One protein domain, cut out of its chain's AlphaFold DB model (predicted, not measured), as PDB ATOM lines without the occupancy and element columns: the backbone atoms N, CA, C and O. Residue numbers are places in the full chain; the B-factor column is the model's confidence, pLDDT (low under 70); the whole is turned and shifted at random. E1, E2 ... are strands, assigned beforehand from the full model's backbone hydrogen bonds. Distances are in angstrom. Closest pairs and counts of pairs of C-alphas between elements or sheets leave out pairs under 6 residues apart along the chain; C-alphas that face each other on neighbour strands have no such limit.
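What this domain is: This is residues 4 to 80 of the 80 residues of an uncharacterized protein of Eubacterium sp. CAG:76 (UniProt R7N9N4). One sheet of six strands is curled like part of a barrel, and its last two strands, E5 and E6, make a long hairpin that reaches out past the other four, with the link at residues 63 to 67 at its far end. The sheet is folded into two leaves that face each other, E1, E2 and E3 on one side and E5 and E6 on the other, with E4 as the hinge. The printed part has 77 residues with no named helix and six named strands, E1 to E6 along the chain and in the same order across the sheet, antiparallel throughout; the class is all strand. The whole is elongated, with spans of 48 by 25 by 25 A, and only just loose, close to compact, with a radius of gyration of the C-alphas of 13.9 A.

Where its parts are: E1 is residues 4 to 10, 17.2 A from first to last C-alpha, and begins at C-alpha 4, (3.105, 28.350, 47.586). E2, residues 13 to 21, is 20.0 A long and bends by 56 degrees at residue 16. E3 is residues 26 to 30, 13.4 A, and E4 is residues 39 to 43, 13.6 A. E5, residues 51 to 62, is 33.1 A long and starts at C-alpha 51, (9.240, 15.086, 33.826). E6, residues 68 to 79, is 25.3 A long, bends by 70 degrees at residue 74 and ends at C-alpha 79, (3.031, 17.589, 30.193).

How they stand to each other: The six strands form a meander, each strand the antiparallel neighbour of the one before, and each successive pair is a hairpin. E1, an edge strand, runs at 158 degrees to E2, with N 7 and O 18 within hydrogen-bond range at 2.9 A. E2 and E3 stand at 148 degrees, with N 19 and O 27 at 2.9 A. E3 and E4 stand at 152 degrees, with N 28 and O 42 at 2.8 A. Between E4 and E5, N 39 and O 53 are 2.8 A apart, and the C-alphas of Thr 40 and Glu 52, which face each other, are 4.7 A apart. E5 and E6, the other edge strand, stand at 160 degrees, with N 54 and O 77 at 2.8 A and N 60 and O 70 at 2.9 A. Across the fold, the leaves have 21 pairs of C-alphas within 11 A. E1 and E5 are apart, and so are E3 and E6.

The domain as a whole: The two C-alphas farthest apart, those of Asp 47 and Asp 64, are 48.4 A from each other. The sheet is strongly twisted, its C-alphas lying up to 9.5 A off the best plane. The links E1 to E2, E2 to E3 and E5 to E6 are tight, and E3 to E4 and E4 to E5 are short, with 8 and 7 residues between the strands. The printed part has no cut and ends at Tyr 80, the chain's last residue. The mean pLDDT of the printed part is 94.9, and no printed residue is under 70.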
ATOM      1  N   LYS A   4       3.294  27.661  46.311       97.75
ATOM      2  CA  LYS A   4       3.105  28.350  47.586       97.75
ATOM      3  C   LYS A   4       4.193  29.396  47.811       97.75
ATOM      4  O   LYS A   4       3.904  30.474  48.326       97.75
ATOM      5  N   ARG A   5       5.445  29.077  47.465       97.12
ATOM      6  CA  ARG A   5       6.585  29.979  47.661       97.12
ATOM      7  C   ARG A   5       7.728  29.700  46.685       97.12
ATOM      8  O   ARG A   5       8.120  28.552  46.505       97.12
ATOM      9  N   ASP A   6       8.308  30.768  46.139       96.69
ATOM     10  CA  ASP A   6       9.612  30.740  45.469       96.69
ATOM     11  C   ASP A   6      10.742  30.641  46.510       96.69
ATOM     12  O   ASP A   6      10.839  31.465  47.427       96.69
ATOM     13  N   LEU A   7      11.564  29.595  46.403       96.62
ATOM     14  CA  LEU A   7      12.703  29.346  47.293       96.62
ATOM     15  C   LEU A   7      14.035  29.795  46.668       96.62
ATOM     16  O   LEU A   7      15.081  29.659  47.305       96.62
ATOM     17  N   GLY A   8      14.000  30.360  45.456       95.62
ATOM     18  CA  GLY A   8      15.164  30.817  44.712       95.62
ATOM     19  C   GLY A   8      15.704  29.745  43.772       95.62
ATOM     20  O   GLY A   8      14.952  29.112  43.036       95.62
ATOM     21  N   HIS A   9      17.023  29.553  43.772       94.75
ATOM     22  CA  HIS A   9      17.709  28.693  42.807       94.75
ATOM     23  C   HIS A   9      18.501  27.591  43.510       94.75
ATOM     24  O   HIS A   9      18.960  27.772  44.641       94.75
ATOM     25  N   LEU A  10      18.682  26.458  42.833       92.56
ATOM     26  CA  LEU A  10      19.491  25.355  43.338       92.56
ATOM     27  C   LEU A  10      20.973  25.769  43.401       92.56
ATOM     28  O   LEU A  10      21.508  26.369  42.465       92.56
ATOM     29  N   GLU A  11      21.653  25.453  44.508       89.44
ATOM     30  CA  GLU A  11      23.059  25.818  44.709       89.44
ATOM     31  C   GLU A  11      23.939  25.283  43.567       89.44
ATOM     32  O   GLU A  11      23.890  24.103  43.228       89.44
ATOM     33  N   GLY A  12      24.727  26.163  42.942       88.75
ATOM     34  CA  GLY A  12      25.570  25.819  41.789       88.75
ATOM     35  C   GLY A  12      24.836  25.735  40.442       88.75
ATOM     36  O   GLY A  12      25.500  25.672  39.409       88.75
ATOM     37  N   HIS A  13      23.502  25.817  40.425       90.00
ATOM     38  CA  HIS A  13      22.660  25.697  39.231       90.00
ATOM     39  C   HIS A  13      21.699  26.893  39.104       90.00
ATOM     40  O   HIS A  13      20.514  26.813  39.412       90.00
ATOM     41  N   TRP A  14      22.210  28.017  38.595       89.06
ATOM     42  CA  TRP A  14      21.478  29.294  38.507       89.06
ATOM     43  C   TRP A  14      20.208  29.273  37.650       89.06
ATOM     44  O   TRP A  14      19.364  30.147  37.807       89.06
ATOM     45  N   LEU A  15      20.078  28.317  36.728       94.25
ATOM     46  CA  LEU A  15      18.900  28.184  35.866       94.25
ATOM     47  C   LEU A  15      17.830  27.259  36.459       94.25
ATOM     48  O   LEU A  15      16.730  27.179  35.918       94.25
ATOM     49  N   VAL A  16      18.134  26.590  37.573       96.88
ATOM     50  CA  VAL A  16      17.210  25.671  38.234       96.88
ATOM     51  C   VAL A  16      16.501  26.412  39.357       96.88
ATOM     52  O   VAL A  16      17.098  26.679  40.401       96.88
ATOM     53  N   GLY A  17      15.231  26.744  39.137       97.06
ATOM     54  CA  GLY A  17      14.362  27.328  40.158       97.06
ATOM     55  C   GLY A  17      13.854  26.263  41.128       97.06
ATOM     56  O   GLY A  17      13.599  25.127  40.728       97.06
ATOM     57  N   VAL A  18      13.705  26.623  42.401       97.56
ATOM     58  CA  VAL A  18      13.190  25.742  43.457       97.56
ATOM     59  C   VAL A  18      11.906  26.340  44.015       97.56
ATOM     60  O   VAL A  18      11.905  27.467  44.509       97.56
ATOM     61  N   TYR A  19      10.823  25.567  43.994       98.00
ATOM     62  CA  TYR A  19       9.503  26.043  44.402       98.00
ATOM     63  C   TYR A  19       8.870  25.106  45.428       98.00
ATOM     64  O   TYR A  19       8.800  23.896  45.212       98.00
ATOM     65  N   GLU A  20       8.376  25.669  46.533       98.12
ATOM     66  CA  GLU A  20       7.479  24.969  47.455       98.12
ATOM     67  C   GLU A  20       6.067  24.999  46.862       98.12
ATOM     68  O   GLU A  20       5.548  26.074  46.546       98.12
ATOM     69  N   LEU A  21       5.434  23.837  46.722       97.50
ATOM     70  CA  LEU A  21       4.056  23.708  46.261       97.50
ATOM     71  C   LEU A  21       3.056  23.809  47.420       97.50
ATOM     72  O   LEU A  21       3.400  23.640  48.591       97.50
ATOM     73  N   GLU A  22       1.782  24.047  47.098       97.06
ATOM     74  CA  GLU A  22       0.699  24.098  48.098       97.06
ATOM     75  C   GLU A  22       0.544  22.799  48.908       97.06
ATOM     76  O   GLU A  22       0.098  22.844  50.053       97.06
ATOM     77  N   ASP A  23       0.950  21.654  48.352       95.50
ATOM     78  CA  ASP A  23       0.932  20.356  49.038       95.50
ATOM     79  C   ASP A  23       2.148  20.116  49.960       95.50
ATOM     80  O   ASP A  23       2.231  19.080  50.621       95.50
ATOM     81  N   GLY A  24       3.074  21.078  50.035       95.19
ATOM     82  CA  GLY A  24       4.281  21.030  50.860       95.19
ATOM     83  C   GLY A  24       5.482  20.338  50.212       95.19
ATOM     84  O   GLY A  24       6.562  20.343  50.805       95.19
ATOM     85  N   ARG A  25       5.343  19.761  49.012       95.44
ATOM     86  CA  ARG A  25       6.481  19.212  48.258       95.44
ATOM     87  C   ARG A  25       7.275  20.324  47.581       95.44
ATOM     88  O   ARG A  25       6.748  21.394  47.289       95.44
ATOM     89  N   CYS A  26       8.550  20.055  47.312       96.88
ATOM     90  CA  CYS A  26       9.422  20.962  46.572       96.88
ATOM     91  C   CYS A  26       9.727  20.400  45.183       96.88
ATOM     92  O   CYS A  26      10.156  19.252  45.057       96.88
ATOM     93  N   ILE A  27       9.546  21.231  44.163       97.25
ATOM     94  CA  ILE A  27       9.894  20.929  42.775       97.25
ATOM     95  C   ILE A  27      11.096  21.775  42.352       97.25
ATOM     96  O   ILE A  27      11.203  22.952  42.708       97.25
ATOM     97  N   CYS A  28      12.001  21.162  41.603       97.56
ATOM     98  CA  CYS A  28      13.073  21.830  40.883       97.56
ATOM     99  C   CYS A  28      12.685  21.920  39.409       97.56
ATOM    100  O   CYS A  28      12.234  20.927  38.845       97.56
ATOM    101  N   VAL A  29      12.855  23.089  38.794       97.50
ATOM    102  CA  VAL A  29      12.523  23.324  37.380       97.50
ATOM    103  C   VAL A  29      13.736  23.925  36.684       97.50
ATOM    104  O   VAL A  29      14.167  25.024  37.041       97.50
ATOM    105  N   ASP A  30      14.288  23.217  35.699       96.94
ATOM    106  CA  ASP A  30      15.454  23.659  34.936       96.94
ATOM    107  C   ASP A  30      15.039  24.508  33.734       96.94
ATOM    108  O   ASP A  30      14.692  24.008  32.662       96.94
ATOM    109  N   ARG A  31      15.152  25.827  33.880       93.38
ATOM    110  CA  ARG A  31      14.861  26.778  32.800       93.38
ATOM    111  C   ARG A  31      15.888  26.737  31.667       93.38
ATOM    112  O   ARG A  31      15.595  27.223  30.578       93.38
ATOM    113  N   GLY A  32      17.064  26.148  31.881       93.06
ATOM    114  CA  GLY A  32      18.069  25.923  30.841       93.06
ATOM    115  C   GLY A  32      17.646  24.879  29.806       93.06
ATOM    116  O   GLY A  32      18.137  24.911  28.681       93.06
ATOM    117  N   THR A  33      16.702  24.003  30.158       92.06
ATOM    118  CA  THR A  33      16.114  23.010  29.241       92.06
ATOM    119  C   THR A  33      14.909  23.539  28.466       92.06
ATOM    120  O   THR A  33      14.322  22.801  27.677       92.06
ATOM    121  N   SER A  34      14.526  24.806  28.669       92.19
ATOM    122  CA  SER A  34      13.318  25.346  28.057       92.19
ATOM    123  C   SER A  34      13.382  25.315  26.529       92.19
ATOM    124  O   SER A  34      14.326  25.826  25.921       92.19
ATOM    125  N   ASN A  35      12.336  24.778  25.900       90.56
ATOM    126  CA  ASN A  35      12.144  24.813  24.445       90.56
ATOM    127  C   ASN A  35      11.192  25.943  23.990       90.56
ATOM    128  O   ASN A  35      10.787  25.981  22.829       90.56
ATOM    129  N   GLY A  36      10.842  26.864  24.897       89.56
ATOM    130  CA  GLY A  36       9.862  27.932  24.678       89.56
ATOM    131  C   GLY A  36       8.429  27.575  25.088       89.56
ATOM    132  O   GLY A  36       7.596  28.474  25.173       89.56
ATOM    133  N   GLU A  37       8.145  26.304  25.385       90.44
ATOM    134  CA  GLU A  37       6.830  25.844  25.847       90.44
ATOM    135  C   GLU A  37       6.920  25.030  27.143       90.44
ATOM    136  O   GLU A  37       6.164  25.284  28.082       90.44
ATOM    137  N   THR A  38       7.865  24.092  27.208       96.31
ATOM    138  CA  THR A  38       8.077  23.173  28.332       96.31
ATOM    139  C   THR A  38       9.493  23.286  28.889       96.31
ATOM    140  O   THR A  38      10.386  23.856  28.252       96.31
ATOM    141  N   MET A  39       9.691  22.776  30.104       96.69
ATOM    142  CA  MET A  39      10.981  22.640  30.789       96.69
ATOM    143  C   MET A  39      11.033  21.309  31.536       96.69
ATOM    144  O   MET A  39      10.001  20.803  31.974       96.69
ATOM    145  N   THR A  40      12.232  20.784  31.758       97.00
ATOM    146  CA  THR A  40      12.462  19.634  32.633       97.00
ATOM    147  C   THR A  40      12.315  20.026  34.102       97.00
ATOM    148  O   THR A  40      12.793  21.077  34.541       97.00
ATOM    149  N   ALA A  41      11.675  19.159  34.878       97.38
ATOM    150  CA  ALA A  41      11.500  19.293  36.311       97.38
ATOM    151  C   ALA A  41      11.656  17.950  37.033       97.38
ATOM    152  O   ALA A  41      11.504  16.881  36.444       97.38
ATOM    153  N   TRP A  42      11.954  18.013  38.328       96.94
ATOM    154  CA  TRP A  42      12.022  16.851  39.212       96.94
ATOM    155  C   TRP A  42      11.651  17.236  40.640       96.94
ATOM    156  O   TRP A  42      11.725  18.397  41.054       96.94
ATOM    157  N   TRP A  43      11.261  16.243  41.430       96.50
ATOM    158  CA  TRP A  43      11.012  16.429  42.853       96.50
ATOM    159  C   TRP A  43      12.342  16.529  43.603       96.50
ATOM    160  O   TRP A  43      13.170  15.626  43.529       96.50
ATOM    161  N   LYS A  44      12.544  17.619  44.354       91.94
ATOM    162  CA  LYS A  44      13.845  17.967  44.956       91.94
ATOM    163  C   LYS A  44      14.437  16.856  45.841       91.94
ATOM    164  O   LYS A  44      15.652  16.703  45.895       91.94
ATOM    165  N   ASP A  45      13.584  16.128  46.554       90.06
ATOM    166  CA  ASP A  45      13.974  15.114  47.540       90.06
ATOM    167  C   ASP A  45      13.400  13.718  47.190       90.06
ATOM    168  O   ASP A  45      13.131  12.920  48.087       90.06
ATOM    169  N   SER A  46      13.173  13.433  45.898       90.31
ATOM    170  CA  SER A  46      12.645  12.147  45.404       90.31
ATOM    171  C   SER A  46      13.604  11.480  44.414       90.31
ATOM    172  O   SER A  46      14.302  12.164  43.672       90.31
ATOM    173  N   ASP A  47      13.569  10.147  44.358       90.69
ATOM    174  CA  ASP A  47      14.217   9.332  43.314       90.69
ATOM    175  C   ASP A  47      13.316   9.133  42.074       90.69
ATOM    176  O   ASP A  47      13.617   8.335  41.184       90.69
ATOM    177  N   GLU A  48      12.164   9.806  42.031       90.75
ATOM    178  CA  GLU A  48      11.270   9.795  40.874       90.75
ATOM    179  C   GLU A  48      11.951  10.378  39.623       90.75
ATOM    180  O   GLU A  48      12.778  11.286  39.735       90.75
ATOM    181  N   PRO A  49      11.611   9.867  38.424       92.69
ATOM    182  CA  PRO A  49      12.197  10.357  37.185       92.69
ATOM    183  C   PRO A  49      11.825  11.820  36.920       92.69
ATOM    184  O   PRO A  49      10.790  12.315  37.369       92.69
ATOM    185  N   GLU A  50      12.668  12.480  36.133       95.81
ATOM    186  CA  GLU A  50      12.397  13.807  35.591       95.81
ATOM    187  C   GLU A  50      11.161  13.782  34.678       95.81
ATOM    188  O   GLU A  50      10.877  12.784  34.009       95.81
ATOM    189  N   PHE A  51      10.440  14.897  34.635       96.44
ATOM    190  CA  PHE A  51       9.240  15.086  33.826       96.44
ATOM    191  C   PHE A  51       9.213  16.487  33.212       96.44
ATOM    192  O   PHE A  51       9.989  17.363  33.595       96.44
ATOM    193  N   GLU A  52       8.337  16.704  32.234       97.44
ATOM    194  CA  GLU A  52       8.184  18.006  31.589       97.44
ATOM    195  C   GLU A  52       7.066  18.817  32.232       97.44
ATOM    196  O   GLU A  52       5.997  18.298  32.561       97.44
ATOM    197  N   VAL A  53       7.306  20.116  32.389       97.81
ATOM    198  CA  VAL A  53       6.327  21.064  32.905       97.81
ATOM    199  C   VAL A  53       6.225  22.314  32.050       97.81
ATOM    200  O   VAL A  53       7.198  22.757  31.446       97.81
ATOM    201  N   LYS A  54       5.048  22.932  32.070       97.19
ATOM    202  CA  LYS A  54       4.776  24.265  31.535       97.19
ATOM    203  C   LYS A  54       4.428  25.233  32.663       97.19
ATOM    204  O   LYS A  54       3.783  24.849  33.636       97.19
ATOM    205  N   GLU A  55       4.835  26.493  32.533       96.31
ATOM    206  CA  GLU A  55       4.471  27.553  33.482       96.31
ATOM    207  C   GLU A  55       2.972  27.885  33.400       96.31
ATOM    208  O   GLU A  55       2.409  28.068  32.319       96.31
ATOM    209  N   ILE A  56       2.330  28.002  34.563       96.31
ATOM    210  CA  ILE A  56       0.982  28.554  34.706       96.31
ATOM    211  C   ILE A  56       1.134  29.997  35.180       96.31
ATOM    212  O   ILE A  56       1.646  30.249  36.274       96.31
ATOM    213  N   LEU A  57       0.670  30.926  34.351       95.62
ATOM    214  CA  LEU A  57       0.801  32.362  34.559       95.62
ATOM    215  C   LEU A  57      -0.571  32.992  34.812       95.62
ATOM    216  O   LEU A  57      -1.538  32.663  34.125       95.62
ATOM    217  N   GLU A  58      -0.650  33.920  35.762       95.56
ATOM    218  CA  GLU A  58      -1.856  34.710  36.030       95.56
ATOM    219  C   GLU A  58      -1.554  36.205  35.861       95.56
ATOM    220  O   GLU A  58      -0.510  36.663  36.326       95.56
ATOM    221  N   PRO A  59      -2.413  36.988  35.179       96.00
ATOM    222  CA  PRO A  59      -2.252  38.436  35.112       96.00
ATOM    223  C   PRO A  59      -2.221  39.080  36.502       96.00
ATOM    224  O   PRO A  59      -3.134  38.871  37.298       96.00
ATOM    225  N   CYS A  60      -1.217  39.912  36.767       94.56
ATOM    226  CA  CYS A  60      -1.086  40.645  38.031       94.56
ATOM    227  C   CYS A  60      -1.179  42.172  37.864       94.56
ATOM    228  O   CYS A  60      -1.322  42.900  38.846       94.56
ATOM    229  N   SER A  61      -1.156  42.673  36.625       95.25
ATOM    230  CA  SER A  61      -1.435  44.077  36.310       95.25
ATOM    231  C   SER A  61      -2.080  44.233  34.936       95.25
ATOM    232  O   SER A  61      -1.923  43.373  34.067       95.25
ATOM    233  N   PHE A  62      -2.797  45.343  34.763       96.31
ATOM    234  CA  PHE A  62      -3.578  45.650  33.570       96.31
ATOM    235  C   PHE A  62      -3.345  47.099  33.133       96.31
ATOM    236  O   PHE A  62      -3.054  47.952  33.977       96.31
ATOM    237  N   ASP A  63      -3.459  47.364  31.835       95.56
ATOM    238  CA  ASP A  63      -3.477  48.722  31.291       95.56
ATOM    239  C   ASP A  63      -4.862  49.389  31.425       95.56
ATOM    240  O   ASP A  63      -5.787  48.841  32.033       95.56
ATOM    241  N   ASP A  64      -4.998  50.603  30.884       96.25
ATOM    242  CA  ASP A  64      -6.246  51.376  30.924       96.25
ATOM    243  C   ASP A  64      -7.397  50.727  30.124       96.25
ATOM    244  O   ASP A  64      -8.565  50.999  30.412       96.25
ATOM    245  N   ASP A  65      -7.086  49.859  29.153       96.00
ATOM    246  CA  ASP A  65      -8.059  49.099  28.358       96.00
ATOM    247  C   ASP A  65      -8.428  47.754  29.022       96.00
ATOM    248  O   ASP A  65      -9.357  47.069  28.584       96.00
ATOM    249  N   GLY A  66      -7.763  47.402  30.130       93.19
ATOM    250  CA  GLY A  66      -7.974  46.159  30.867       93.19
ATOM    251  C   GLY A  66      -7.194  44.969  30.306       93.19
ATOM    252  O   GLY A  66      -7.470  43.833  30.696       93.19
ATOM    253  N   GLU A  67      -6.225  45.206  29.424       95.25
ATOM    254  CA  GLU A  67      -5.355  44.168  28.880       95.25
ATOM    255  C   GLU A  67      -4.196  43.873  29.845       95.25
ATOM    256  O   GLU A  67      -3.668  44.781  30.496       95.25
ATOM    257  N   PRO A  68      -3.784  42.601  29.987       95.31
ATOM    258  CA  PRO A  68      -2.749  42.222  30.939       95.31
ATOM    259  C   PRO A  68      -1.363  42.729  30.506       95.31
ATOM    260  O   PRO A  68      -0.908  42.462  29.396       95.31
ATOM    261  N   LEU A  69      -0.658  43.413  31.414       94.94
ATOM    262  CA  LEU A  69       0.702  43.932  31.184       94.94
ATOM    263  C   LEU A  69       1.794  43.062  31.809       94.94
ATOM    264  O   LEU A  69       2.912  42.986  31.296       94.94
ATOM    265  N   GLN A  70       1.487  42.430  32.938       95.38
ATOM    266  CA  GLN A  70       2.415  41.583  33.673       95.38
ATOM    267  C   GLN A  70       1.696  40.329  34.145       95.38
ATOM    268  O   GLN A  70       0.510  40.369  34.481       95.38
ATOM    269  N   HIS A  71       2.447  39.234  34.206       95.56
ATOM    270  CA  HIS A  71       1.983  37.980  34.764       95.56
ATOM    271  C   HIS A  71       2.884  37.519  35.903       95.56
ATOM    272  O   HIS A  71       4.110  37.628  35.812       95.56
ATOM    273  N   ASP A  72       2.259  36.949  36.925       95.81
ATOM    274  CA  ASP A  72       2.934  36.212  37.979       95.81
ATOM    275  C   ASP A  72       2.921  34.718  37.661       95.81
ATOM    276  O   ASP A  72       1.941  34.167  37.152       95.81
ATOM    277  N   LEU A  73       4.023  34.049  37.990       96.00
ATOM    278  CA  LEU A  73       4.103  32.597  37.964       96.00
ATOM    279  C   LEU A  73       3.359  32.033  39.177       96.00
ATOM    280  O   LEU A  73       3.800  32.200  40.313       96.00
ATOM    281  N   ILE A  74       2.253  31.335  38.931       97.19
ATOM    282  CA  ILE A  74       1.397  30.777  39.991       97.19
ATOM    283  C   ILE A  74       1.518  29.257  40.124       97.19
ATOM    284  O   ILE A  74       1.034  28.662  41.092       97.19
ATOM    285  N   GLY A  75       2.139  28.592  39.153       97.56
ATOM    286  CA  GLY A  75       2.205  27.143  39.143       97.56
ATOM    287  C   GLY A  75       2.896  26.550  37.931       97.56
ATOM    288  O   GLY A  75       3.396  27.250  37.057       97.56
ATOM    289  N   PHE A  76       2.853  25.226  37.891       97.56
ATOM    290  CA  PHE A  76       3.330  24.393  36.802       97.56
ATOM    291  C   PHE A  76       2.272  23.353  36.430       97.56
ATOM    292  O   PHE A  76       1.584  22.816  37.305       97.56
ATOM    293  N   GLU A  77       2.146  23.050  35.148       97.00
ATOM    294  CA  GLU A  77       1.349  21.944  34.614       97.00
ATOM    295  C   GLU A  77       2.297  20.869  34.081       97.00
ATOM    296  O   GLU A  77       3.223  21.202  33.353       97.00
ATOM    297  N   GLU A  78       2.099  19.608  34.471       95.94
ATOM    298  CA  GLU A  78       2.863  18.474  33.928       95.94
ATOM    299  C   GLU A  78       2.369  18.147  32.515       95.94
ATOM    300  O   GLU A  78       1.163  18.167  32.260       95.94
ATOM    301  N   VAL A  79       3.302  17.864  31.607       94.00
ATOM    302  CA  VAL A  79       3.031  17.589  30.193       94.00
ATOM    303  C   VAL A  79       3.197  16.090  29.928       94.00
ATOM    304  O   VAL A  79       4.177  15.493  30.370       94.00
ATOM    305  N   TYR A  80       2.233  15.497  29.215       83.62
ATOM    306  CA  TYR A  80       2.154  14.062  28.896       83.62
ATOM    307  C   TYR A  80       2.146  13.799  27.391       83.62
ATOM    308  O   TYR A  80       1.544  14.619  26.657       83.62
TER     309      TYR A  80